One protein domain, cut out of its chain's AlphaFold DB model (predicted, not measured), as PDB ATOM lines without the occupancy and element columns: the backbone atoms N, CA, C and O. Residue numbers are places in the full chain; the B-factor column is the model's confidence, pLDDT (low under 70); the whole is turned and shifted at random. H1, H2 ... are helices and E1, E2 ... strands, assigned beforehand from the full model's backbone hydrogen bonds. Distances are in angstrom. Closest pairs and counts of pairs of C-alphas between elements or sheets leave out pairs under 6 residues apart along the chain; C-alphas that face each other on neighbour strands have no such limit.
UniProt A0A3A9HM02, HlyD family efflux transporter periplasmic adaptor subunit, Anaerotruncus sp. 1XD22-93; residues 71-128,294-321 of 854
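Overview. This is residues 71 to 128 and 294 to 321 of the 854 residues of the protein "HlyD family efflux transporter periplasmic adaptor subunit" of Anaerotruncus sp. 1XD22-93 (UniProt A0A3A9HM02). Two helices side by side, H1 and H2, run opposite ways and make a long arm; where H1 begins and H2 ends, the arm joins a small head of short strands. In the head, E2, E3 and E4 form a small antiparallel sheet in that order, E5 pairs with residues 91 to 92 beyond it, and E1 runs from the head's side to H2, while the far end of H1 sticks out with residues 121 to 126. The printed part has 86 residues with two named helices and five named strands, in the order E1 E2 E3 H1 H2 E4 E5, and its class is mixed, helices and strands. The whole is loose, with a radius of gyration of the C-alphas of 15.8 A and spans of 52 by 24 by 18 A.

Arrangement. E1, residues 71 to 76, pairs with no named strand; its closest C-alpha to H2, residues 294 to 309, is that of Pro 76, 6.5 A from that of Thr 299. E2, residues 81 to 84, and E3, residues 97 to 101, form a hairpin, antiparallel at 159 degrees, with N 82 and O 100 2.9 A apart, within hydrogen-bond range. H1, residues 103 to 126, touches H2 at a shallow tilt of 24 degrees, opposite ways; their closest C-alphas, of Val 106 and Ser 307, are 6.2 A apart. In both helices every O i to N i+4 pair is within hydrogen-bond range. H2 is on the sheet but only grazes it, with its residues 305 to 309. H1 is not on the sheet, but only just, with 4 pairs of C-alphas within 10 A. E4, residues 311 to 313, is the antiparallel neighbour of E3 at 152 degrees, with N 98 and O 312 2.8 A apart, within hydrogen-bond range. E1 and E4 are only just apart, the closest C-alphas being 8.3 A from each other. E5, residues 318 to 321, pairs with no named strand and is apart from H1 and H2.

Along the chain. E1 begins at C-alpha 71, (-20.611, 24.653, 39.005), and is 16.1 A long. E3 measures 10.6 A. H1, 34.9 A long, ends at C-alpha 126, (5.472, 49.858, 56.438). H2 is 23.0 A long. E5 ends at C-alpha 321, (-27.524, 18.903, 42.109).

Size, cuts and confidence. The C-alphas farthest apart, of Gly 89 and Asp 126, are 52.2 A from each other. Residues 129 to 293 are not printed, and C-alphas 128 and 294 are 16.0 A apart across this cut. The link from E2 to E3, with 12 residues, is long. The mean pLDDT of the printed part is 90.2, and no printed residue is under 70.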
ATOM      1  N   ASN A  71     -21.455  23.603  38.438       86.94
ATOM      2  CA  ASN A  71     -20.611  24.653  39.005       86.94
ATOM      3  C   ASN A  71     -21.059  24.957  40.441       86.94
ATOM      4  O   ASN A  71     -22.252  25.012  40.745       86.94
ATOM      5  N   ALA A  72     -20.079  25.148  41.321       87.19
ATOM      6  CA  ALA A  72     -20.287  25.531  42.709       87.19
ATOM      7  C   ALA A  72     -20.736  26.998  42.803       87.19
ATOM      8  O   ALA A  72     -20.005  27.894  42.383       87.19
ATOM      9  N   VAL A  73     -21.899  27.240  43.407       88.62
ATOM     10  CA  VAL A  73     -22.266  28.559  43.928       88.62
ATOM     11  C   VAL A  73     -21.555  28.709  45.266       88.62
ATOM     12  O   VAL A  73     -21.785  27.914  46.183       88.62
ATOM     13  N   LYS A  74     -20.675  29.705  45.366       89.50
ATOM     14  CA  LYS A  74     -19.898  29.986  46.574       89.50
ATOM     15  C   LYS A  74     -20.340  31.284  47.239       89.50
ATOM     16  O   LYS A  74     -20.740  32.223  46.554       89.50
ATOM     17  N   ILE A  75     -20.222  31.340  48.561       89.12
ATOM     18  CA  ILE A  75     -20.333  32.574  49.347       89.12
ATOM     19  C   ILE A  75     -19.147  32.678  50.310       89.12
ATOM     20  O   ILE A  75     -18.580  31.643  50.657       89.12
ATOM     21  N   PRO A  76     -18.778  33.887  50.762       87.88
ATOM     22  CA  PRO A  76     -17.768  34.053  51.795       87.88
ATOM     23  C   PRO A  76     -18.083  33.263  53.072       87.88
ATOM     24  O   PRO A  76     -19.253  33.133  53.438       87.88
ATOM     25  N   ASP A  77     -17.048  32.751  53.735       84.62
ATOM     26  CA  ASP A  77     -17.203  31.963  54.962       84.62
ATOM     27  C   ASP A  77     -17.870  32.753  56.113       84.62
ATOM     28  O   ASP A  77     -17.859  33.987  56.153       84.62
ATOM     29  N   GLY A  78     -18.502  32.030  57.041       83.25
ATOM     30  CA  GLY A  78     -19.170  32.575  58.223       83.25
ATOM     31  C   GLY A  78     -20.535  33.235  57.972       83.25
ATOM     32  O   GLY A  78     -21.186  33.658  58.931       83.25
ATOM     33  N   ILE A  79     -20.990  33.341  56.716       87.12
ATOM     34  CA  ILE A  79     -22.343  33.819  56.386       87.12
ATOM     35  C   ILE A  79     -23.362  32.731  56.734       87.12
ATOM     36  O   ILE A  79     -23.292  31.623  56.202       87.12
ATOM     37  N   THR A  80     -24.359  33.062  57.558       88.38
ATOM     38  CA  THR A  80     -25.467  32.144  57.856       88.38
ATOM     39  C   THR A  80     -26.654  32.352  56.911       88.38
ATOM     40  O   THR A  80     -26.844  33.421  56.317       88.38
ATOM     41  N   VAL A  81     -27.444  31.294  56.728       90.12
ATOM     42  CA  VAL A  81     -28.609  31.254  55.833       90.12
ATOM     43  C   VAL A  81     -29.879  31.220  56.681       90.12
ATOM     44  O   VAL A  81     -30.075  30.294  57.464       90.12
ATOM     45  N   ASP A  82     -30.745  32.221  56.503       89.06
ATOM     46  CA  ASP A  82     -32.031  32.309  57.209       89.06
ATOM     47  C   ASP A  82     -33.037  31.288  56.648       89.06
ATOM     48  O   ASP A  82     -33.805  30.690  57.396       89.06
ATOM     49  N   GLU A  83     -33.056  31.089  55.324       89.56
ATOM     50  CA  GLU A  83     -34.010  30.194  54.657       89.56
ATOM     51  C   GLU A  83     -33.456  29.678  53.318       89.56
ATOM     52  O   GLU A  83     -32.864  30.436  52.546       89.56
ATOM     53  N   VAL A  84     -33.671  28.395  53.012       92.25
ATOM     54  CA  VAL A  84     -33.317  27.773  51.724       92.25
ATOM     55  C   VAL A  84     -34.586  27.633  50.881       92.25
ATOM     56  O   VAL A  84     -35.599  27.146  51.371       92.25
ATOM     57  N   MET A  85     -34.540  28.076  49.623       91.25
ATOM     58  CA  MET A  85     -35.703  28.150  48.721       91.25
ATOM     59  C   MET A  85     -35.826  26.960  47.757       91.25
ATOM     60  O   MET A  85     -36.855  26.836  47.096       91.25
ATOM     61  N   VAL A  86     -34.783  26.130  47.632       92.12
ATOM     62  CA  VAL A  86     -34.665  25.071  46.612       92.12
ATOM     63  C   VAL A  86     -34.129  23.764  47.198       92.12
ATOM     64  O   VAL A  86     -33.286  23.775  48.097       92.12
ATOM     65  N   GLU A  87     -34.578  22.638  46.654       88.56
ATOM     66  CA  GLU A  87     -34.114  21.293  47.000       88.56
ATOM     67  C   GLU A  87     -33.225  20.691  45.890       88.56
ATOM     68  O   GLU A  87     -33.165  21.166  44.754       88.56
ATOM     69  N   SER A  88     -32.503  19.610  46.211       86.56
ATOM     70  CA  SER A  88     -31.754  18.835  45.208       86.56
ATOM     71  C   SER A  88     -32.720  18.223  44.185       86.56
ATOM     72  O   SER A  88     -33.658  17.510  44.541       86.56
ATOM     73  N   GLY A  89     -32.476  18.499  42.903       83.12
ATOM     74  CA  GLY A  89     -33.325  18.125  41.773       83.12
ATOM     75  C   GLY A  89     -34.172  19.266  41.199       83.12
ATOM     76  O   GLY A  89     -34.704  19.100  40.099       83.12
ATOM     77  N   ASP A  90     -34.274  20.417  41.873       87.62
ATOM     78  CA  ASP A  90     -35.068  21.547  41.383       87.62
ATOM     79  C   ASP A  90     -34.432  22.228  40.164       87.62
ATOM     80  O   ASP A  90     -33.217  22.428  40.083       87.62
ATOM     81  N   ALA A  91     -35.272  22.612  39.200       88.00
ATOM     82  CA  ALA A  91     -34.863  23.371  38.022       88.00
ATOM     83  C   ALA A  91     -35.003  24.876  38.283       88.00
ATOM     84  O   ALA A  91     -36.099  25.345  38.583       88.00
ATOM     85  N   VAL A  92     -33.910  25.618  38.108       91.81
ATOM     86  CA  VAL A  92     -33.795  27.045  38.448       91.81
ATOM     87  C   VAL A  92     -33.439  27.901  37.231       91.81
ATOM     88  O   VAL A  92     -32.836  27.427  36.261       91.81
ATOM     89  N   LYS A  93     -33.822  29.177  37.271       90.69
ATOM     90  CA  LYS A  93     -33.525  30.194  36.253       90.69
ATOM     91  C   LYS A  93     -32.440  31.167  36.691       90.69
ATOM     92  O   LYS A  93     -32.292  31.452  37.873       90.69
ATOM     93  N   ALA A  94     -31.719  31.742  35.731       90.19
ATOM     94  CA  ALA A  94     -30.764  32.812  36.007       90.19
ATOM     95  C   ALA A  94     -31.448  33.986  36.749       90.19
ATOM     96  O   ALA A  94     -32.420  34.564  36.253       90.19
ATOM     97  N   GLY A  95     -30.939  34.342  37.932       88.94
ATOM     98  CA  GLY A  95     -31.520  35.334  38.845       88.94
ATOM     99  C   GLY A  95     -32.627  34.811  39.773       88.94
ATOM    100  O   GLY A  95     -33.233  35.601  40.497       88.94
ATOM    101  N   GLU A  96     -32.926  33.510  39.768       93.50
ATOM    102  CA  GLU A  96     -33.848  32.888  40.724       93.50
ATOM    103  C   GLU A  96     -33.190  32.737  42.101       93.50
ATOM    104  O   GLU A  96     -31.997  32.449  42.199       93.50
ATOM    105  N   VAL A  97     -33.959  32.961  43.170       93.44
ATOM    106  CA  VAL A  97     -33.457  32.934  44.551       93.44
ATOM    107  C   VAL A  97     -33.318  31.491  45.030       93.44
ATOM    108  O   VAL A  97     -34.295  30.754  45.067       93.44
ATOM    109  N   LEU A  98     -32.109  31.126  45.451       93.06
ATOM    110  CA  LEU A  98     -31.754  29.815  46.000       93.06
ATOM    111  C   LEU A  98     -31.843  29.797  47.531       93.06
ATOM    112  O   LEU A  98     -32.237  28.799  48.128       93.06
ATOM    113  N   ALA A  99     -31.484  30.911  48.174       92.25
ATOM    114  CA  ALA A  99     -31.547  31.080  49.622       92.25
ATOM    115  C   ALA A  99     -31.589  32.560  50.028       92.25
ATOM    116  O   ALA A  99     -31.155  33.443  49.284       92.25
ATOM    117  N   ILE A 100     -32.082  32.811  51.237       91.62
ATOM    118  CA  ILE A 100     -32.092  34.107  51.919       91.62
ATOM    119  C   ILE A 100     -30.959  34.096  52.951       91.62
ATOM    120  O   ILE A 100     -30.888  33.193  53.782       91.62
ATOM    121  N   VAL A 101     -30.056  35.079  52.893       92.94
ATOM    122  CA  VAL A 101     -28.900  35.156  53.805       92.94
ATOM    123  C   VAL A 101     -29.185  36.046  55.003       92.94
ATOM    124  O   VAL A 101     -29.800  37.108  54.871       92.94
ATOM    125  N   ASN A 102     -28.647  35.654  56.155       91.94
ATOM    126  CA  ASN A 102     -28.743  36.431  57.374       91.94
ATOM    127  C   ASN A 102     -27.951  37.735  57.237       91.94
ATOM    128  O   ASN A 102     -26.721  37.767  57.323       91.94
ATOM    129  N   GLN A 103     -28.659  38.846  57.048       91.62
ATOM    130  CA  GLN A 103     -28.038  40.150  56.796       91.62
ATOM    131  C   GLN A 103     -27.181  40.672  57.965       91.62
ATOM    132  O   GLN A 103     -26.317  41.528  57.755       91.62
ATOM    133  N   ALA A 104     -27.378  40.167  59.190       90.38
ATOM    134  CA  ALA A 104     -26.515  40.506  60.319       90.38
ATOM    135  C   ALA A 104     -25.154  39.795  60.219       90.38
ATOM    136  O   ALA A 104     -24.136  40.446  60.458       90.38
ATOM    137  N   SER A 105     -25.116  38.525  59.790       89.38
ATOM    138  CA  SER A 105     -23.860  37.809  59.499       89.38
ATOM    139  C   SER A 105     -23.055  38.521  58.401       89.38
ATOM    140  O   SER A 105     -21.905  38.895  58.628       89.38
ATOM    141  N   VAL A 106     -23.694  38.865  57.275       91.19
ATOM    142  CA  VAL A 106     -23.057  39.585  56.156       91.19
ATOM    143  C   VAL A 106     -22.507  40.945  56.602       91.19
ATOM    144  O   VAL A 106     -21.382  41.303  56.259       91.19
ATOM    145  N   THR A 107     -23.266  41.706  57.402       89.88
ATOM    146  CA  THR A 107     -22.823  43.021  57.908       89.88
ATOM    147  C   THR A 107     -21.659  42.900  58.895       89.88
ATOM    148  O   THR A 107     -20.752  43.732  58.873       89.88
ATOM    149  N   LYS A 108     -21.656  41.864  59.745       90.56
ATOM    150  CA  LYS A 108     -20.558  41.573  60.677       90.56
ATOM    151  C   LYS A 108     -19.260  41.304  59.907       90.56
ATOM    152  O   LYS A 108     -18.266  41.977  60.163       90.56
ATOM    153  N   ILE A 109     -19.296  40.399  58.929       90.25
ATOM    154  CA  ILE A 109     -18.116  40.011  58.137       90.25
ATOM    155  C   ILE A 109     -17.636  41.183  57.269       90.25
ATOM    156  O   ILE A 109     -16.435  41.424  57.182       90.25
ATOM    157  N   LEU A 110     -18.550  41.989  56.708       90.56
ATOM    158  CA  LEU A 110     -18.195  43.234  56.013       90.56
ATOM    159  C   LEU A 110     -17.387  44.197  56.885       90.56
ATOM    160  O   LEU A 110     -16.460  44.817  56.372       90.56
ATOM    161  N   SER A 111     -17.732  44.337  58.170       89.06
ATOM    162  CA  SER A 111     -16.952  45.160  59.102       89.06
ATOM    163  C   SER A 111     -15.587  44.531  59.370       89.06
ATOM    164  O   SER A 111     -14.584  45.220  59.256       89.06
ATOM    165  N   GLN A 112     -15.542  43.223  59.648       90.50
ATOM    166  CA  GLN A 112     -14.292  42.513  59.944       90.50
ATOM    167  C   GLN A 112     -13.284  42.615  58.788       90.50
ATOM    168  O   GLN A 112     -12.140  42.979  59.023       90.50
ATOM    169  N   ILE A 113     -13.717  42.401  57.539       91.94
ATOM    170  CA  ILE A 113     -12.844  42.535  56.360       91.94
ATOM    171  C   ILE A 113     -12.458  44.000  56.090       91.94
ATOM    172  O   ILE A 113     -11.382  44.260  55.561       91.94
ATOM    173  N   GLN A 114     -13.298  44.979  56.446       92.56
ATOM    174  CA  GLN A 114     -12.925  46.399  56.347       92.56
ATOM    175  C   GLN A 114     -11.859  46.796  57.371       92.56
ATOM    176  O   GLN A 114     -10.969  47.572  57.025       92.56
ATOM    177  N   ASP A 115     -11.944  46.264  58.591       93.25
ATOM    178  CA  ASP A 115     -10.946  46.481  59.637       93.25
ATOM    179  C   ASP A 115      -9.626  45.760  59.279       93.25
ATOM    180  O   ASP A 115      -8.567  46.384  59.307       93.25
ATOM    181  N   GLU A 116      -9.685  44.505  58.811       93.25
ATOM    182  CA  GLU A 116      -8.510  43.741  58.353       93.25
ATOM    183  C   GLU A 116      -7.825  44.388  57.136       93.25
ATOM    184  O   GLU A 116      -6.602  44.486  57.092       93.25
ATOM    185  N   LEU A 117      -8.586  44.905  56.163       94.25
ATOM    186  CA  LEU A 117      -8.021  45.664  55.039       94.25
ATOM    187  C   LEU A 117      -7.323  46.958  55.482       94.25
ATOM    188  O   LEU A 117      -6.420  47.413  54.783       94.25
ATOM    189  N   ALA A 118      -7.740  47.568  56.596       95.06
ATOM    190  CA  ALA A 118      -7.120  48.784  57.117       95.06
ATOM    191  C   ALA A 118      -5.799  48.490  57.848       95.06
ATOM    192  O   ALA A 118      -4.841  49.236  57.662       95.06
ATOM    193  N   GLU A 119      -5.743  47.401  58.620       94.50
ATOM    194  CA  GLU A 119      -4.513  46.880  59.237       94.50
ATOM    195  C   GLU A 119      -3.510  46.440  58.160       94.50
ATOM    196  O   GLU A 119      -2.365  46.891  58.142       94.50
ATOM    197  N   LEU A 120      -3.977  45.686  57.163       95.50
ATOM    198  CA  LEU A 120      -3.168  45.244  56.029       95.50
ATOM    199  C   LEU A 120      -2.654  46.413  55.164       95.50
ATOM    200  O   LEU A 120      -1.533  46.363  54.664       95.50
ATOM    201  N   ASP A 121      -3.425  47.496  54.998       95.62
ATOM    202  CA  ASP A 121      -2.950  48.722  54.331       95.62
ATOM    203  C   ASP A 121      -1.840  49.446  55.136       95.62
ATOM    204  O   ASP A 121      -1.018  50.143  54.528       95.62
ATOM    205  N   GLU A 122      -1.780  49.286  56.466       95.62
ATOM    206  CA  GLU A 122      -0.689  49.788  57.322       95.62
ATOM    207  C   GLU A 122       0.563  48.901  57.185       95.62
ATOM    208  O   GLU A 122       1.634  49.419  56.862       95.62
ATOM    209  N   GLU A 123       0.425  47.572  57.270       94.88
ATOM    210  CA  GLU A 123       1.524  46.611  57.046       94.88
ATOM    211  C   GLU A 123       2.158  46.753  55.649       94.88
ATOM    212  O   GLU A 123       3.384  46.799  55.504       94.88
ATOM    213  N   ILE A 124       1.333  46.901  54.605       93.94
ATOM    214  CA  ILE A 124       1.779  47.151  53.224       93.94
ATOM    215  C   ILE A 124       2.504  48.486  53.107       93.94
ATOM    216  O   ILE A 124       3.408  48.617  52.285       93.94
ATOM    217  N   ASN A 125       2.100  49.507  53.867       93.50
ATOM    218  CA  ASN A 125       2.780  50.797  53.857       93.50
ATOM    219  C   ASN A 125       4.147  50.728  54.554       93.50
ATOM    220  O   ASN A 125       5.087  51.369  54.081       93.50
ATOM    221  N   ASP A 126       4.255  49.960  55.634       92.38
ATOM    222  CA  ASP A 126       5.472  49.858  56.438       92.38
ATOM    223  C   ASP A 126       6.532  48.958  55.786       92.38
ATOM    224  O   ASP A 126       7.702  49.335  55.754       92.38
ATOM    225  N   THR A 127       6.121  47.859  55.144       90.12
ATOM    226  CA  THR A 127       6.987  46.993  54.307       90.12
ATOM    227  C   THR A 127       7.277  47.583  52.915       90.12
ATOM    228  O   THR A 127       7.988  46.998  52.088       90.12
ATOM    229  N   LYS A 128       6.726  48.761  52.593       87.75
ATOM    230  CA  LYS A 128       6.753  49.319  51.238       87.75
ATOM    231  C   LYS A 128       8.148  49.703  50.762       87.75
ATOM    232  O   LYS A 128       8.677  50.771  51.081       87.75
ATOM    233  N   SER A 294      -5.655  41.826  47.705       92.19
ATOM    234  CA  SER A 294      -6.466  41.566  46.514       92.19
ATOM    235  C   SER A 294      -7.602  40.588  46.831       92.19
ATOM    236  O   SER A 294      -8.761  40.901  46.557       92.19
ATOM    237  N   GLU A 295      -7.304  39.472  47.496       90.81
ATOM    238  CA  GLU A 295      -8.277  38.437  47.887       90.81
ATOM    239  C   GLU A 295      -9.363  38.971  48.839       90.81
ATOM    240  O   GLU A 295     -10.565  38.779  48.608       90.81
ATOM    241  N   LEU A 296      -8.975  39.739  49.863       91.88
ATOM    242  CA  LEU A 296      -9.919  40.431  50.749       91.88
ATOM    243  C   LEU A 296     -10.765  41.471  49.994       91.88
ATOM    244  O   LEU A 296     -11.952  41.634  50.284       91.88
ATOM    245  N   THR A 297     -10.207  42.140  48.977       90.25
ATOM    246  CA  THR A 297     -10.961  43.077  48.121       90.25
ATOM    247  C   THR A 297     -12.006  42.351  47.262       90.25
ATOM    248  O   THR A 297     -13.123  42.855  47.093       90.25
ATOM    249  N   GLU A 298     -11.695  41.162  46.737       90.50
ATOM    250  CA  GLU A 298     -12.666  40.332  46.011       90.50
ATOM    251  C   GLU A 298     -13.763  39.796  46.941       90.50
ATOM    252  O   GLU A 298     -14.952  39.879  46.611       90.50
ATOM    253  N   THR A 299     -13.385  39.355  48.142       89.44
ATOM    254  CA  THR A 299     -14.318  38.897  49.181       89.44
ATOM    255  C   THR A 299     -15.262  40.031  49.614       89.44
ATOM    256  O   THR A 299     -16.482  39.855  49.623       89.44
ATOM    257  N   LEU A 300     -14.740  41.242  49.850       89.81
ATOM    258  CA  LEU A 300     -15.535  42.440  50.156       89.81
ATOM    259  C   LEU A 300     -16.511  42.796  49.025       89.81
ATOM    260  O   LEU A 300     -17.647  43.191  49.289       89.81
ATOM    261  N   LYS A 301     -16.105  42.642  47.760       90.38
ATOM    262  CA  LYS A 301     -16.979  42.870  46.598       90.38
ATOM    263  C   LYS A 301     -18.137  41.865  46.553       90.38
ATOM    264  O   LYS A 301     -19.268  42.283  46.297       90.38
ATOM    265  N   ALA A 302     -17.882  40.585  46.828       88.00
ATOM    266  CA  ALA A 302     -18.924  39.561  46.917       88.00
ATOM    267  C   ALA A 302     -19.883  39.828  48.094       88.00
ATOM    268  O   ALA A 302     -21.102  39.840  47.915       88.00
ATOM    269  N   LEU A 303     -19.349  40.163  49.273       88.75
ATOM    270  CA  LEU A 303     -20.148  40.565  50.433       88.75
ATOM    271  C   LEU A 303     -21.000  41.811  50.170       88.75
ATOM    272  O   LEU A 303     -22.153  41.865  50.586       88.75
ATOM    273  N   ALA A 304     -20.476  42.810  49.458       88.12
ATOM    274  CA  ALA A 304     -21.237  44.005  49.096       88.12
ATOM    275  C   ALA A 304     -22.404  43.680  48.144       88.12
ATOM    276  O   ALA A 304     -23.472  44.286  48.245       88.12
ATOM    277  N   GLN A 305     -22.231  42.700  47.248       87.19
ATOM    278  CA  GLN A 305     -23.309  42.192  46.396       87.19
ATOM    279  C   GLN A 305     -24.358  41.418  47.203       87.19
ATOM    280  O   GLN A 305     -25.548  41.687  47.030       87.19
ATOM    281  N   LEU A 306     -23.937  40.525  48.105       88.44
ATOM    282  CA  LEU A 306     -24.832  39.773  48.993       88.44
ATOM    283  C   LEU A 306     -25.599  40.704  49.942       88.44
ATOM    284  O   LEU A 306     -26.813  40.587  50.055       88.44
ATOM    285  N   SER A 307     -24.936  41.698  50.536       87.62
ATOM    286  CA  SER A 307     -25.567  42.698  51.408       87.62
ATOM    287  C   SER A 307     -26.628  43.522  50.673       87.62
ATOM    288  O   SER A 307     -27.719  43.751  51.199       87.62
ATOM    289  N   ALA A 308     -26.362  43.913  49.421       88.88
ATOM    290  CA  ALA A 308     -27.322  44.653  48.603       88.88
ATOM    291  C   ALA A 308     -28.540  43.815  48.162       88.88
ATOM    292  O   ALA A 308     -29.608  44.384  47.931       88.88
ATOM    293  N   GLN A 309     -28.386  42.493  48.020       88.00
ATOM    294  CA  GLN A 309     -29.418  41.594  47.483       88.00
ATOM    295  C   GLN A 309     -30.174  40.800  48.560       88.00
ATOM    296  O   GLN A 309     -31.311  40.395  48.322       88.00
ATOM    297  N   GLY A 310     -29.559  40.550  49.720       90.00
ATOM    298  CA  GLY A 310     -30.090  39.713  50.806       90.00
ATOM    299  C   GLY A 310     -30.368  38.257  50.423       90.00
ATOM    300  O   GLY A 310     -31.021  37.538  51.173       90.00
ATOM    301  N   THR A 311     -29.917  37.828  49.246       91.94
ATOM    302  CA  THR A 311     -30.281  36.557  48.621       91.94
ATOM    303  C   THR A 311     -29.102  35.985  47.849       91.94
ATOM    304  O   THR A 311     -28.341  36.723  47.225       91.94
ATOM    305  N   ILE A 312     -28.982  34.661  47.874       91.31
ATOM    306  CA  ILE A 312     -28.136  33.889  46.962       91.31
ATOM    307  C   ILE A 312     -29.007  33.547  45.755       91.31
ATOM    308  O   ILE A 312     -30.130  33.068  45.924       91.31
ATOM    309  N   GLN A 313     -28.519  33.817  44.546       91.06
ATOM    310  CA  GLN A 313     -29.268  33.635  43.300       91.06
ATOM    311  C   GLN A 313     -28.502  32.735  42.326       91.06
ATOM    312  O   GLN A 313     -27.272  32.718  42.333       91.06
ATOM    313  N   ALA A 314     -29.221  32.004  41.476       90.75
ATOM    314  CA  ALA A 314     -28.611  31.212  40.414       90.75
ATOM    315  C   ALA A 314     -27.981  32.119  39.346       90.75
ATOM    316  O   ALA A 314     -28.638  33.007  38.804       90.75
ATOM    317  N   GLU A 315     -26.721  31.872  38.991       88.75
ATOM    318  CA  GLU A 315     -26.027  32.644  37.949       88.75
ATOM    319  C   GLU A 315     -26.519  32.321  36.524       88.75
ATOM    320  O   GLU A 315     -26.362  33.129  35.610       88.75
ATOM    321  N   TYR A 316     -27.110  31.140  36.323       87.25
ATOM    322  CA  TYR A 316     -27.528  30.605  35.024       87.25
ATOM    323  C   TYR A 316     -28.715  29.638  35.165       87.25
ATOM    324  O   TYR A 316     -29.015  29.150  36.253       87.25
ATOM    325  N   ASP A 317     -29.378  29.340  34.045       88.19
ATOM    326  CA  ASP A 317     -30.437  28.327  33.966       88.19
ATOM    327  C   ASP A 317     -29.863  26.915  34.201       88.19
ATOM    328  O   ASP A 317     -28.955  26.467  33.491       88.19
ATOM    329  N   GLY A 318     -30.412  26.182  35.169       89.00
ATOM    330  CA  GLY A 318     -29.800  24.942  35.639       89.00
ATOM    331  C   GLY A 318     -30.719  24.015  36.430       89.00
ATOM    332  O   GLY A 318     -31.922  24.240  36.549       89.00
ATOM    333  N   THR A 319     -30.127  22.956  36.971       87.06
ATOM    334  CA  THR A 319     -30.739  22.048  37.947       87.06
ATOM    335  C   THR A 319     -29.834  21.972  39.168       87.06
ATOM    336  O   THR A 319     -28.635  21.743  39.018       87.06
ATOM    337  N   VAL A 320     -30.390  22.175  40.361       88.94
ATOM    338  CA  VAL A 320     -29.662  22.056  41.631       88.94
ATOM    339  C   VAL A 320     -29.290  20.589  41.833       88.94
ATOM    340  O   VAL A 320     -30.167  19.733  41.902       88.94
ATOM    341  N   GLU A 321     -27.999  20.277  41.906       84.25
ATOM    342  CA  GLU A 321     -27.524  18.903  42.109       84.25
ATOM    343  C   GLU A 321     -27.346  18.611  43.602       84.25
ATOM    344  O   GLU A 321     -27.865  17.613  44.107       84.25
TER     345      GLU A 321